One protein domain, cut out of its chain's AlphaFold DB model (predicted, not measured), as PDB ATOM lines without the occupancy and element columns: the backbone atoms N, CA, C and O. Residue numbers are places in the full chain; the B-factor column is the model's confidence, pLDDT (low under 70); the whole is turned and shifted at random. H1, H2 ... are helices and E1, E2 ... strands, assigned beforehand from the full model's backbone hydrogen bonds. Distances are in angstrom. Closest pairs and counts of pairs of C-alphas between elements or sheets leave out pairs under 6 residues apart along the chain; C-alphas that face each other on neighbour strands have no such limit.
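This is residues 9 to 65 and 194 to 221 of the 222 residues of an uncharacterized protein of bacterium TMED46 (UniProt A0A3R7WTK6). A small three-stranded sheet lies near the middle of the model, E2 running between E1 and E3, with helix H4 packed near E2 and E3 and the short helices H2 and H3 grazing the sheet. Helix H1 lies off at one end of the long axis, and the loop of residues 27 to 42 reaches out toward the other. The printed part has 85 residues, with four named helices and three named strands in the order H1 E1 E2 H2 E3 H3 H4; the sheet order is E1 - E2 - E3, all antiparallel. The class is mixed, helices and strands, though under half of the residues, 42 of the 85, are in named elements. The whole is compact, with a radius of gyration of the C-alphas of 13.8 A and spans of 41 by 32 by 23 A.

H1, residues 9 to 17, is not on the sheet and touches no helix. E1, residues 23 to 26, and E2, residues 43 to 48, form an antiparallel hairpin at 149 degrees, with N 24 and O 47 at 2.8 A and N 45 and O 26 at 2.9 A, within hydrogen-bond range. H2, residues 194 to 198, is only just on the sheet, with 5 pairs of C-alphas within 10 A, and only grazes it with residues 197 to 198. E3, residues 201 to 203, is antiparallel to E2 at 137 degrees, with N 44 and O 202 at 2.8 A. The pairing is staggered: E2 pairs with E3 over residues 43 to 45 and with E1 over 45 to 48. E1 and E3 are edge strands and are apart. H3, residues 204 to 208, only grazes the sheet with residues 204 to 207. H4, residues 211 to 220, is over E2 at a height over the sheet of 9.5 A and slantwise to the strands, at 35 degrees to E2 on the local plane. H3 and H4 are close but not clearly touching; their closest C-alphas, of Glu 206 and Phe 212, are 5.6 A apart. In H1, H2, H3 and H4 every O i to N i+4 pair is within hydrogen-bond range.

H1 begins at C-alpha 9 (16.557, -4.337, 2.558) and is 12.4 A long. E1 is 10.0 A long, and E2 is 16.3 A, from C-alpha 43 at (23.142, 13.102, 14.034). H2, E3 and H3 are 6.1, 7.1 and 6.2 A long. H4 is 14.3 A long and ends at C-alpha 220 (38.834, 4.428, 5.203).

The two C-alphas farthest apart, of Thr 18 and Cys 37, are 41.7 A apart. Residues 66 to 193 are not printed, and C-alphas 65 and 194 are 6.9 A apart across the cut. The link from E1 to E2, 16 residues, is long. No printed residue is under 70 in pLDDT; the mean of the printed part is 94.2.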
ATOM      1  N   TYR A   9      16.179  -3.017   2.055       87.44
ATOM      2  CA  TYR A   9      16.557  -4.337   2.558       87.44
ATOM      3  C   TYR A   9      17.127  -5.230   1.444       87.44
ATOM      4  O   TYR A   9      18.286  -5.637   1.525       87.44
ATOM      5  N   GLU A  10      16.357  -5.461   0.376       89.94
ATOM      6  CA  GLU A  10      16.786  -6.311  -0.744       89.94
ATOM      7  C   GLU A  10      17.999  -5.709  -1.450       89.94
ATOM      8  O   GLU A  10      18.971  -6.403  -1.733       89.94
ATOM      9  N   ARG A  11      18.007  -4.385  -1.637       92.12
ATOM     10  CA  ARG A  11      19.146  -3.688  -2.241       92.12
ATOM     11  C   ARG A  11      20.430  -3.852  -1.423       92.12
ATOM     12  O   ARG A  11      21.487  -4.076  -2.009       92.12
ATOM     13  N   CYS A  12      20.357  -3.773  -0.091       90.94
ATOM     14  CA  CYS A  12      21.502  -4.030   0.787       90.94
ATOM     15  C   CYS A  12      22.011  -5.464   0.622       90.94
ATOM     16  O   CYS A  12      23.220  -5.667   0.548       90.94
ATOM     17  N   LEU A  13      21.112  -6.451   0.534       89.19
ATOM     18  CA  LEU A  13      21.498  -7.844   0.298       89.19
ATOM     19  C   LEU A  13      22.153  -8.028  -1.074       89.19
ATOM     20  O   LEU A  13      23.208  -8.652  -1.154       89.19
ATOM     21  N   THR A  14      21.595  -7.444  -2.137       93.44
ATOM     22  CA  THR A  14      22.185  -7.500  -3.481       93.44
ATOM     23  C   THR A  14      23.579  -6.884  -3.505       93.44
ATOM     24  O   THR A  14      24.520  -7.513  -3.987       93.44
ATOM     25  N   LEU A  15      23.743  -5.674  -2.964       93.81
ATOM     26  CA  LEU A  15      25.037  -4.987  -2.930       93.81
ATOM     27  C   LEU A  15      26.064  -5.774  -2.106       93.81
ATOM     28  O   LEU A  15      27.205  -5.928  -2.541       93.81
ATOM     29  N   LYS A  16      25.638  -6.364  -0.981       88.19
ATOM     30  CA  LYS A  16      26.478  -7.243  -0.160       88.19
ATOM     31  C   LYS A  16      26.912  -8.498  -0.912       88.19
ATOM     32  O   LYS A  16      28.103  -8.797  -0.953       88.19
ATOM     33  N   ASN A  17      25.975  -9.203  -1.540       90.56
ATOM     34  CA  ASN A  17      26.249 -10.444  -2.268       90.56
ATOM     35  C   ASN A  17      27.132 -10.206  -3.500       90.56
ATOM     36  O   ASN A  17      27.963 -11.043  -3.838       90.56
ATOM     37  N   THR A  18      26.990  -9.042  -4.139       94.69
ATOM     38  CA  THR A  18      27.803  -8.630  -5.295       94.69
ATOM     39  C   THR A  18      29.090  -7.896  -4.910       94.69
ATOM     40  O   THR A  18      29.824  -7.466  -5.796       94.69
ATOM     41  N   LYS A  19      29.390  -7.763  -3.608       91.88
ATOM     42  CA  LYS A  19      30.583  -7.083  -3.067       91.88
ATOM     43  C   LYS A  19      30.769  -5.643  -3.567       91.88
ATOM     44  O   LYS A  19      31.890  -5.139  -3.613       91.88
ATOM     45  N   GLN A  20      29.685  -4.968  -3.937       93.94
ATOM     46  CA  GLN A  20      29.733  -3.550  -4.291       93.94
ATOM     47  C   GLN A  20      29.878  -2.711  -3.018       93.94
ATOM     48  O   GLN A  20      29.452  -3.141  -1.953       93.94
ATOM     49  N   LYS A  21      30.482  -1.522  -3.089       91.88
ATOM     50  CA  LYS A  21      30.538  -0.607  -1.935       91.88
ATOM     51  C   LYS A  21      29.253   0.217  -1.844       91.88
ATOM     52  O   LYS A  21      28.693   0.600  -2.870       91.88
ATOM     53  N   TRP A  22      28.784   0.509  -0.633       93.56
ATOM     54  CA  TRP A  22      27.636   1.396  -0.423       93.56
ATOM     55  C   TRP A  22      27.718   2.129   0.907       93.56
ATOM     56  O   TRP A  22      28.331   1.652   1.853       93.56
ATOM     57  N   LEU A  23      27.022   3.260   0.995       94.12
ATOM     58  CA  LEU A  23      26.800   3.952   2.259       94.12
ATOM     59  C   LEU A  23      25.409   3.623   2.795       94.12
ATOM     60  O   LEU A  23      24.403   3.768   2.086       94.12
ATOM     61  N   PHE A  24      25.348   3.180   4.043       95.25
ATOM     62  CA  PHE A  24      24.118   2.955   4.787       95.25
ATOM     63  C   PHE A  24      23.924   4.077   5.802       95.25
ATOM     64  O   PHE A  24      24.768   4.284   6.665       95.25
ATOM     65  N   CYS A  25      22.815   4.797   5.686       95.69
ATOM     66  CA  CYS A  25      22.465   5.922   6.533       95.69
ATOM     67  C   CYS A  25      21.242   5.573   7.387       95.69
ATOM     68  O   CYS A  25      20.245   5.104   6.840       95.69
ATOM     69  N   ASP A  26      21.287   5.767   8.703       94.69
ATOM     70  CA  ASP A  26      20.172   5.452   9.611       94.69
ATOM     71  C   ASP A  26      20.247   6.284  10.904       94.69
ATOM     72  O   ASP A  26      21.109   7.149  11.059       94.69
ATOM     73  N   MET A  27      19.330   6.037  11.838       94.12
ATOM     74  CA  MET A  27      19.292   6.679  13.151       94.12
ATOM     75  C   MET A  27      20.655   6.611  13.869       94.12
ATOM     76  O   MET A  27      21.326   5.570  13.811       94.12
ATOM     77  N   PRO A  28      21.051   7.696  14.558       96.56
ATOM     78  CA  PRO A  28      22.351   7.795  15.207       96.56
ATOM     79  C   PRO A  28      22.417   6.945  16.474       96.56
ATOM     80  O   PRO A  28      21.390   6.475  16.973       96.56
ATOM     81  N   TYR A  29      23.627   6.774  17.007       97.25
ATOM     82  CA  TYR A  29      23.844   6.057  18.262       97.25
ATOM     83  C   TYR A  29      23.392   6.874  19.476       97.25
ATOM     84  O   TYR A  29      22.832   6.312  20.410       97.25
ATOM     85  N   TRP A  30      23.563   8.195  19.427       95.88
ATOM     86  CA  TRP A  30      23.083   9.150  20.428       95.88
ATOM     87  C   TRP A  30      22.667  10.465  19.769       95.88
ATOM     88  O   TRP A  30      22.884  10.665  18.573       95.88
ATOM     89  N   ASN A  31      22.060  11.357  20.559       95.19
ATOM     90  CA  ASN A  31      21.603  12.676  20.112       95.19
ATOM     91  C   ASN A  31      20.727  12.585  18.840       95.19
ATOM     92  O   ASN A  31      20.980  13.184  17.792       95.19
ATOM     93  N   ARG A  32      19.709  11.722  18.936       94.12
ATOM     94  CA  ARG A  32      18.670  11.519  17.925       94.12
ATOM     95  C   ARG A  32      17.632  12.629  18.036       94.12
ATOM     96  O   ARG A  32      17.184  12.906  19.140       94.12
ATOM     97  N   TRP A  33      17.149  13.111  16.892       94.06
ATOM     98  CA  TRP A  33      16.015  14.035  16.828       94.06
ATOM     99  C   TRP A  33      14.816  13.556  17.663       94.06
ATOM    100  O   TRP A  33      14.299  12.448  17.445       94.06
ATOM    101  N   ASP A  34      14.361  14.400  18.592       90.06
ATOM    102  CA  ASP A  34      13.182  14.156  19.423       90.06
ATOM    103  C   ASP A  34      12.011  15.056  18.983       90.06
ATOM    104  O   ASP A  34      12.085  16.275  19.114       90.06
ATOM    105  N   PRO A  35      10.877  14.494  18.522       88.81
ATOM    106  CA  PRO A  35       9.700  15.291  18.168       88.81
ATOM    107  C   PRO A  35       9.087  16.063  19.345       88.81
ATOM    108  O   PRO A  35       8.291  16.970  19.119       88.81
ATOM    109  N   ARG A  36       9.388  15.681  20.591       88.00
ATOM    110  CA  ARG A  36       8.896  16.345  21.809       88.00
ATOM    111  C   ARG A  36       9.773  17.529  22.211       88.00
ATOM    112  O   ARG A  36       9.310  18.400  22.936       88.00
ATOM    113  N   CYS A  37      11.022  17.544  21.751       89.44
ATOM    114  CA  CYS A  37      11.980  18.622  21.959       89.44
ATOM    115  C   CYS A  37      12.794  18.801  20.666       89.44
ATOM    116  O   CYS A  37      13.913  18.297  20.575       89.44
ATOM    117  N   PRO A  38      12.209  19.428  19.625       90.12
ATOM    118  CA  PRO A  38      12.874  19.568  18.336       90.12
ATOM    119  C   PRO A  38      14.180  20.356  18.457       90.12
ATOM    120  O   PRO A  38      14.224  21.403  19.101       90.12
ATOM    121  N   HIS A  39      15.223  19.866  17.799       90.62
ATOM    122  CA  HIS A  39      16.521  20.520  17.670       90.62
ATOM    123  C   HIS A  39      17.098  20.206  16.289       90.62
ATOM    124  O   HIS A  39      16.762  19.172  15.710       90.62
ATOM    125  N   ASP A  40      17.960  21.080  15.770       90.38
ATOM    126  CA  ASP A  40      18.580  20.907  14.447       90.38
ATOM    127  C   ASP A  40      19.948  20.216  14.515       90.38
ATOM    128  O   ASP A  40      20.428  19.662  13.526       90.38
ATOM    129  N   ASP A  41      20.553  20.194  15.701       92.31
ATOM    130  CA  ASP A  41      21.841  19.555  15.955       92.31
ATOM    131  C   ASP A  41      21.648  18.089  16.364       92.31
ATOM    132  O   ASP A  41      21.871  17.715  17.512       92.31
ATOM    133  N   TYR A  42      21.109  17.266  15.462       95.69
ATOM    134  CA  TYR A  42      21.020  15.811  15.627       95.69
ATOM    135  C   TYR A  42      21.866  15.097  14.582       95.69
ATOM    136  O   TYR A  42      22.077  15.589  13.472       95.69
ATOM    137  N   TYR A  43      22.303  13.890  14.923       97.38
ATOM    138  CA  TYR A  43      23.142  13.102  14.034       97.38
ATOM    139  C   TYR A  43      22.344  12.158  13.130       97.38
ATOM    140  O   TYR A  43      21.238  11.710  13.443       97.38
ATOM    141  N   TRP A  44      22.990  11.763  12.040       97.31
ATOM    142  CA  TRP A  44      22.688  10.590  11.237       97.31
ATOM    143  C   TRP A  44      23.888   9.661  11.234       97.31
ATOM    144  O   TRP A  44      25.013  10.105  11.018       97.31
ATOM    145  N   ARG A  45      23.661   8.365  11.446       97.19
ATOM    146  CA  ARG A  45      24.718   7.361  11.319       97.19
ATOM    147  C   ARG A  45      24.974   7.077   9.846       97.19
ATOM    148  O   ARG A  45      24.014   6.788   9.145       97.19
ATOM    149  N   ILE A  46      26.233   7.050   9.412       97.06
ATOM    150  CA  ILE A  46      26.644   6.669   8.053       97.06
ATOM    151  C   ILE A  46      27.712   5.570   8.133       97.06
ATOM    152  O   ILE A  46      28.786   5.784   8.686       97.06
ATOM    153  N   ILE A  47      27.423   4.392   7.572       95.94
ATOM    154  CA  ILE A  47      28.276   3.192   7.611       95.94
ATOM    155  C   ILE A  47      28.680   2.762   6.201       95.94
ATOM    156  O   ILE A  47      27.851   2.747   5.289       95.94
ATOM    157  N   ASN A  48      29.941   2.361   6.033       93.69
ATOM    158  CA  ASN A  48      30.445   1.766   4.800       93.69
ATOM    159  C   ASN A  48      30.105   0.267   4.736       93.69
ATOM    160  O   ASN A  48      30.534  -0.502   5.590       93.69
ATOM    161  N   SER A  49      29.368  -0.156   3.711       91.88
ATOM    162  CA  SER A  49      29.135  -1.560   3.339       91.88
ATOM    163  C   SER A  49      28.557  -2.501   4.415       91.88
ATOM    164  O   SER A  49      28.586  -3.721   4.254       91.88
ATOM    165  N   ASP A  50      27.958  -1.971   5.482       92.75
ATOM    166  CA  ASP A  50      27.149  -2.727   6.448       92.75
ATOM    167  C   ASP A  50      26.141  -1.784   7.146       92.75
ATOM    168  O   ASP A  50      26.033  -0.613   6.791       92.75
ATOM    169  N   ILE A  51      25.359  -2.281   8.107       93.38
ATOM    170  CA  ILE A  51      24.384  -1.502   8.888       93.38
ATOM    171  C   ILE A  51      24.992  -0.876  10.150       93.38
ATOM    172  O   ILE A  51      24.425   0.081  10.684       93.38
ATOM    173  N   HIS A  52      26.133  -1.401  10.608       96.19
ATOM    174  CA  HIS A  52      26.914  -0.943  11.758       96.19
ATOM    175  C   HIS A  52      28.412  -1.120  11.494       96.19
ATOM    176  O   HIS A  52      28.810  -2.062  10.813       96.19
ATOM    177  N   VAL A  53      29.235  -0.254  12.087       96.62
ATOM    178  CA  VAL A  53      30.664  -0.529  12.276       96.62
ATOM    179  C   VAL A  53      30.821  -1.576  13.384       96.62
ATOM    180  O   VAL A  53      30.169  -1.477  14.423       96.62
ATOM    181  N   THR A  54      31.632  -2.606  13.142       96.69
ATOM    182  CA  THR A  54      31.788  -3.787  14.021       96.69
ATOM    183  C   THR A  54      33.240  -4.034  14.435       96.69
ATOM    184  O   THR A  54      33.600  -5.133  14.844       96.69
ATOM    185  N   HIS A  55      34.089  -3.016  14.317       96.44
ATOM    186  CA  HIS A  55      35.482  -3.013  14.757       96.44
ATOM    187  C   HIS A  55      35.795  -1.670  15.427       96.44
ATOM    188  O   HIS A  55      35.028  -0.718  15.286       96.44
ATOM    189  N   VAL A  56      36.901  -1.608  16.165       97.12
ATOM    190  CA  VAL A  56      37.441  -0.355  16.707       97.12
ATOM    191  C   VAL A  56      38.462   0.198  15.723       97.12
ATOM    192  O   VAL A  56      39.299  -0.553  15.223       97.12
ATOM    193  N   ILE A  57      38.390   1.500  15.467       94.75
ATOM    194  CA  ILE A  57      39.450   2.262  14.815       94.75
ATOM    195  C   ILE A  57      40.215   2.973  15.943       94.75
ATOM    196  O   ILE A  57      39.629   3.838  16.602       94.75
ATOM    197  N   PRO A  58      41.464   2.571  16.235       88.62
ATOM    198  CA  PRO A  58      42.235   3.160  17.324       88.62
ATOM    199  C   PRO A  58      42.641   4.603  17.004       88.62
ATOM    200  O   PRO A  58      42.631   5.019  15.844       88.62
ATOM    201  N   ASP A  59      43.004   5.354  18.045       89.94
ATOM    202  CA  ASP A  59      43.620   6.687  17.951       89.94
ATOM    203  C   ASP A  59      42.777   7.755  17.229       89.94
ATOM    204  O   ASP A  59      43.289   8.777  16.764       89.94
ATOM    205  N   LEU A  60      41.455   7.559  17.158       95.50
ATOM    206  CA  LEU A  60      40.549   8.577  16.643       95.50
ATOM    207  C   LEU A  60      40.415   9.752  17.628       95.50
ATOM    208  O   LEU A  60      40.244   9.537  18.832       95.50
ATOM    209  N   PRO A  61      40.405  11.003  17.134       96.56
ATOM    210  CA  PRO A  61      40.168  12.176  17.966       96.56
ATOM    211  C   PRO A  61      38.860  12.085  18.778       96.56
ATOM    212  O   PRO A  61      37.782  11.824  18.235       96.56
ATOM    213  N   GLN A  62      38.961  12.318  20.091       96.62
ATOM    214  CA  GLN A  62      37.899  12.068  21.081       96.62
ATOM    215  C   GLN A  62      37.013  13.295  21.383       96.62
ATOM    216  O   GLN A  62      36.118  13.233  22.225       96.62
ATOM    217  N   GLN A  63      37.206  14.427  20.700       96.88
ATOM    218  CA  GLN A  63      36.462  15.669  20.969       96.88
ATOM    219  C   GLN A  63      34.942  15.490  20.797       96.88
ATOM    220  O   GLN A  63      34.160  16.169  21.459       96.88
ATOM    221  N   ARG A  64      34.522  14.538  19.951       96.06
ATOM    222  CA  ARG A  64      33.113  14.216  19.665       96.06
ATOM    223  C   ARG A  64      32.415  13.416  20.768       96.06
ATOM    224  O   ARG A  64      31.214  13.192  20.658       96.06
ATOM    225  N   ILE A  65      33.128  12.974  21.805       97.81
ATOM    226  CA  ILE A  65      32.573  12.146  22.892       97.81
ATOM    227  C   ILE A  65      32.741  12.769  24.281       97.81
ATOM    228  O   ILE A  65      32.415  12.136  25.278       97.81
ATOM    229  N   LEU A 194      33.782   4.202  21.498       98.62
ATOM    230  CA  LEU A 194      32.919   5.390  21.451       98.62
ATOM    231  C   LEU A 194      33.418   6.408  20.419       98.62
ATOM    232  O   LEU A 194      32.615   6.938  19.650       98.62
ATOM    233  N   ALA A 195      34.731   6.642  20.351       98.31
ATOM    234  CA  ALA A 195      35.334   7.496  19.335       98.31
ATOM    235  C   ALA A 195      35.012   6.962  17.930       98.31
ATOM    236  O   ALA A 195      34.486   7.706  17.103       98.31
ATOM    237  N   THR A 196      35.170   5.658  17.694       98.19
ATOM    238  CA  THR A 196      34.797   5.007  16.430       98.19
ATOM    239  C   THR A 196      33.328   5.243  16.073       98.19
ATOM    240  O   THR A 196      33.028   5.637  14.945       98.19
ATOM    241  N   LEU A 197      32.400   5.054  17.016       98.50
ATOM    242  CA  LEU A 197      30.974   5.313  16.782       98.50
ATOM    243  C   LEU A 197      30.703   6.790  16.456       98.50
ATOM    244  O   LEU A 197      29.923   7.085  15.548       98.50
ATOM    245  N   SER A 198      31.377   7.712  17.148       98.06
ATOM    246  CA  SER A 198      31.217   9.158  16.954       98.06
ATOM    247  C   SER A 198      31.696   9.636  15.583       98.06
ATOM    248  O   SER A 198      31.122  10.561  15.013       98.06
ATOM    249  N   TRP A 199      32.707   8.967  15.026       97.88
ATOM    250  CA  TRP A 199      33.214   9.194  13.676       97.88
ATOM    251  C   TRP A 199      32.349   8.526  12.596       97.88
ATOM    252  O   TRP A 199      32.587   8.707  11.409       97.88
ATOM    253  N   HIS A 200      31.300   7.797  12.980       97.81
ATOM    254  CA  HIS A 200      30.312   7.211  12.072       97.81
ATOM    255  C   HIS A 200      28.946   7.898  12.153       97.81
ATOM    256  O   HIS A 200      27.965   7.368  11.628       97.81
ATOM    257  N   GLN A 201      28.851   9.065  12.791       97.81
ATOM    258  CA  GLN A 201      27.615   9.834  12.846       97.81
ATOM    259  C   GLN A 201      27.869  11.328  12.645       97.81
ATOM    260  O   GLN A 201      28.825  11.879  13.188       97.81
ATOM    261  N   TYR A 202      27.006  11.964  11.857       97.62
ATOM    262  CA  TYR A 202      27.226  13.310  11.331       97.62
ATOM    263  C   TYR A 202      25.958  14.145  11.418       97.62
ATOM    264  O   TYR A 202      24.864  13.639  11.154       97.62
ATOM    265  N   THR A 203      26.092  15.407  11.804       97.44
ATOM    266  CA  THR A 203      24.975  16.353  11.758       97.44
ATOM    267  C   THR A 203      24.704  16.757  10.314       97.44
ATOM    268  O   THR A 203      25.523  16.544   9.414       97.44
ATOM    269  N   LYS A 204      23.552  17.383  10.066       95.94
ATOM    270  CA  LYS A 204      23.252  17.945   8.744       95.94
ATOM    271  C   LYS A 204      24.326  18.951   8.296       95.94
ATOM    272  O   LYS A 204      24.783  18.871   7.161       95.94
ATOM    273  N   ALA A 205      24.771  19.832   9.194       96.81
ATOM    274  CA  ALA A 205      25.786  20.841   8.892       96.81
ATOM    275  C   ALA A 205      27.152  20.219   8.543       96.81
ATOM    276  O   ALA A 205      27.846  20.695   7.647       96.81
ATOM    277  N   GLU A 206      27.535  19.121   9.202       97.19
ATOM    278  CA  GLU A 206      28.780  18.394   8.900       97.19
ATOM    279  C   GLU A 206      28.736  17.701   7.533       97.19
ATOM    280  O   GLU A 206      29.756  17.574   6.855       97.19
ATOM    281  N   ILE A 207      27.547  17.270   7.108       96.50
ATOM    282  CA  ILE A 207      27.335  16.711   5.773       96.50
ATOM    283  C   ILE A 207      27.395  17.821   4.714       96.50
ATOM    284  O   ILE A 207      28.089  17.663   3.712       96.50
ATOM    285  N   GLU A 208      26.704  18.944   4.932       96.75
ATOM    286  CA  GLU A 208      26.627  20.065   3.978       96.75
ATOM    287  C   GLU A 208      27.963  20.799   3.802       96.75
ATOM    288  O   GLU A 208      28.290  21.218   2.695       96.75
ATOM    289  N   SER A 209      28.752  20.920   4.871       97.81
ATOM    290  CA  SER A 209      30.076  21.558   4.832       97.81
ATOM    291  C   SER A 209      31.163  20.701   4.180       97.81
ATOM    292  O   SER A 209      32.228  21.219   3.860       97.81
ATOM    293  N   GLY A 210      30.922  19.400   3.983       97.00
ATOM    294  CA  GLY A 210      31.921  18.460   3.472       97.00
ATOM    295  C   GLY A 210      32.804  17.814   4.546       97.00
ATOM    296  O   GLY A 210      33.533  16.878   4.217       97.00
ATOM    297  N   LEU A 211      32.675  18.205   5.821       96.69
ATOM    298  CA  LEU A 211      33.423  17.604   6.934       96.69
ATOM    299  C   LEU A 211      33.213  16.084   7.017       96.69
ATOM    300  O   LEU A 211      34.164  15.334   7.228       96.69
ATOM    301  N   PHE A 212      31.983  15.611   6.777       95.38
ATOM    302  CA  PHE A 212      31.694  14.181   6.632       95.38
ATOM    303  C   PHE A 212      32.647  13.505   5.639       95.38
ATOM    304  O   PHE A 212      33.237  12.475   5.953       95.38
ATOM    305  N   ALA A 213      32.797  14.070   4.439       94.69
ATOM    306  CA  ALA A 213      33.596  13.459   3.388       94.69
ATOM    307  C   ALA A 213      35.081  13.420   3.769       94.69
ATOM    308  O   ALA A 213      35.741  12.418   3.511       94.69
ATOM    309  N   GLU A 214      35.593  14.470   4.411       96.06
ATOM    310  CA  GLU A 214      36.972  14.528   4.912       96.06
ATOM    311  C   GLU A 214      37.231  13.455   5.975       96.06
ATOM    312  O   GLU A 214      38.144  12.639   5.831       96.06
ATOM    313  N   MET A 215      36.372  13.385   6.996       95.56
ATOM    314  CA  MET A 215      36.484  12.401   8.076       95.56
ATOM    315  C   MET A 215      36.355  10.964   7.561       95.56
ATOM    316  O   MET A 215      37.089  10.070   7.983       95.56
ATOM    317  N   PHE A 216      35.434  10.723   6.627       91.88
ATOM    318  CA  PHE A 216      35.215   9.391   6.075       91.88
ATOM    319  C   PHE A 216      36.405   8.924   5.232       91.88
ATOM    320  O   PHE A 216      36.819   7.770   5.340       91.88
ATOM    321  N   LYS A 217      37.006   9.819   4.438       92.25
ATOM    322  CA  LYS A 217      38.249   9.533   3.708       92.25
ATOM    323  C   LYS A 217      39.393   9.186   4.649       92.25
ATOM    324  O   LYS A 217      40.085   8.199   4.416       92.25
ATOM    325  N   GLN A 218      39.531   9.931   5.745       92.56
ATOM    326  CA  GLN A 218      40.541   9.663   6.765       92.56
ATOM    327  C   GLN A 218      40.372   8.273   7.400       92.56
ATOM    328  O   GLN A 218      41.349   7.539   7.511       92.56
ATOM    329  N   MET A 219      39.150   7.879   7.778       92.44
ATOM    330  CA  MET A 219      38.903   6.561   8.383       92.44
ATOM    331  C   MET A 219      39.174   5.393   7.434       92.44
ATOM    332  O   MET A 219      39.667   4.353   7.859       92.44
ATOM    333  N   TYR A 220      38.799   5.534   6.161       85.81
ATOM    334  CA  TYR A 220      38.834   4.428   5.203       85.81
ATOM    335  C   TYR A 220      40.038   4.463   4.257       85.81
ATOM    336  O   TYR A 220      40.180   3.542   3.452       85.81
ATOM    337  N   ASN A 221      40.897   5.480   4.370       81.12
ATOM    338  CA  ASN A 221      42.034   5.729   3.486       81.12
ATOM    339  C   ASN A 221      41.624   5.717   1.996       81.12
ATOM    340  O   ASN A 221      42.170   4.954   1.195       81.12
TER     341      ASN A 221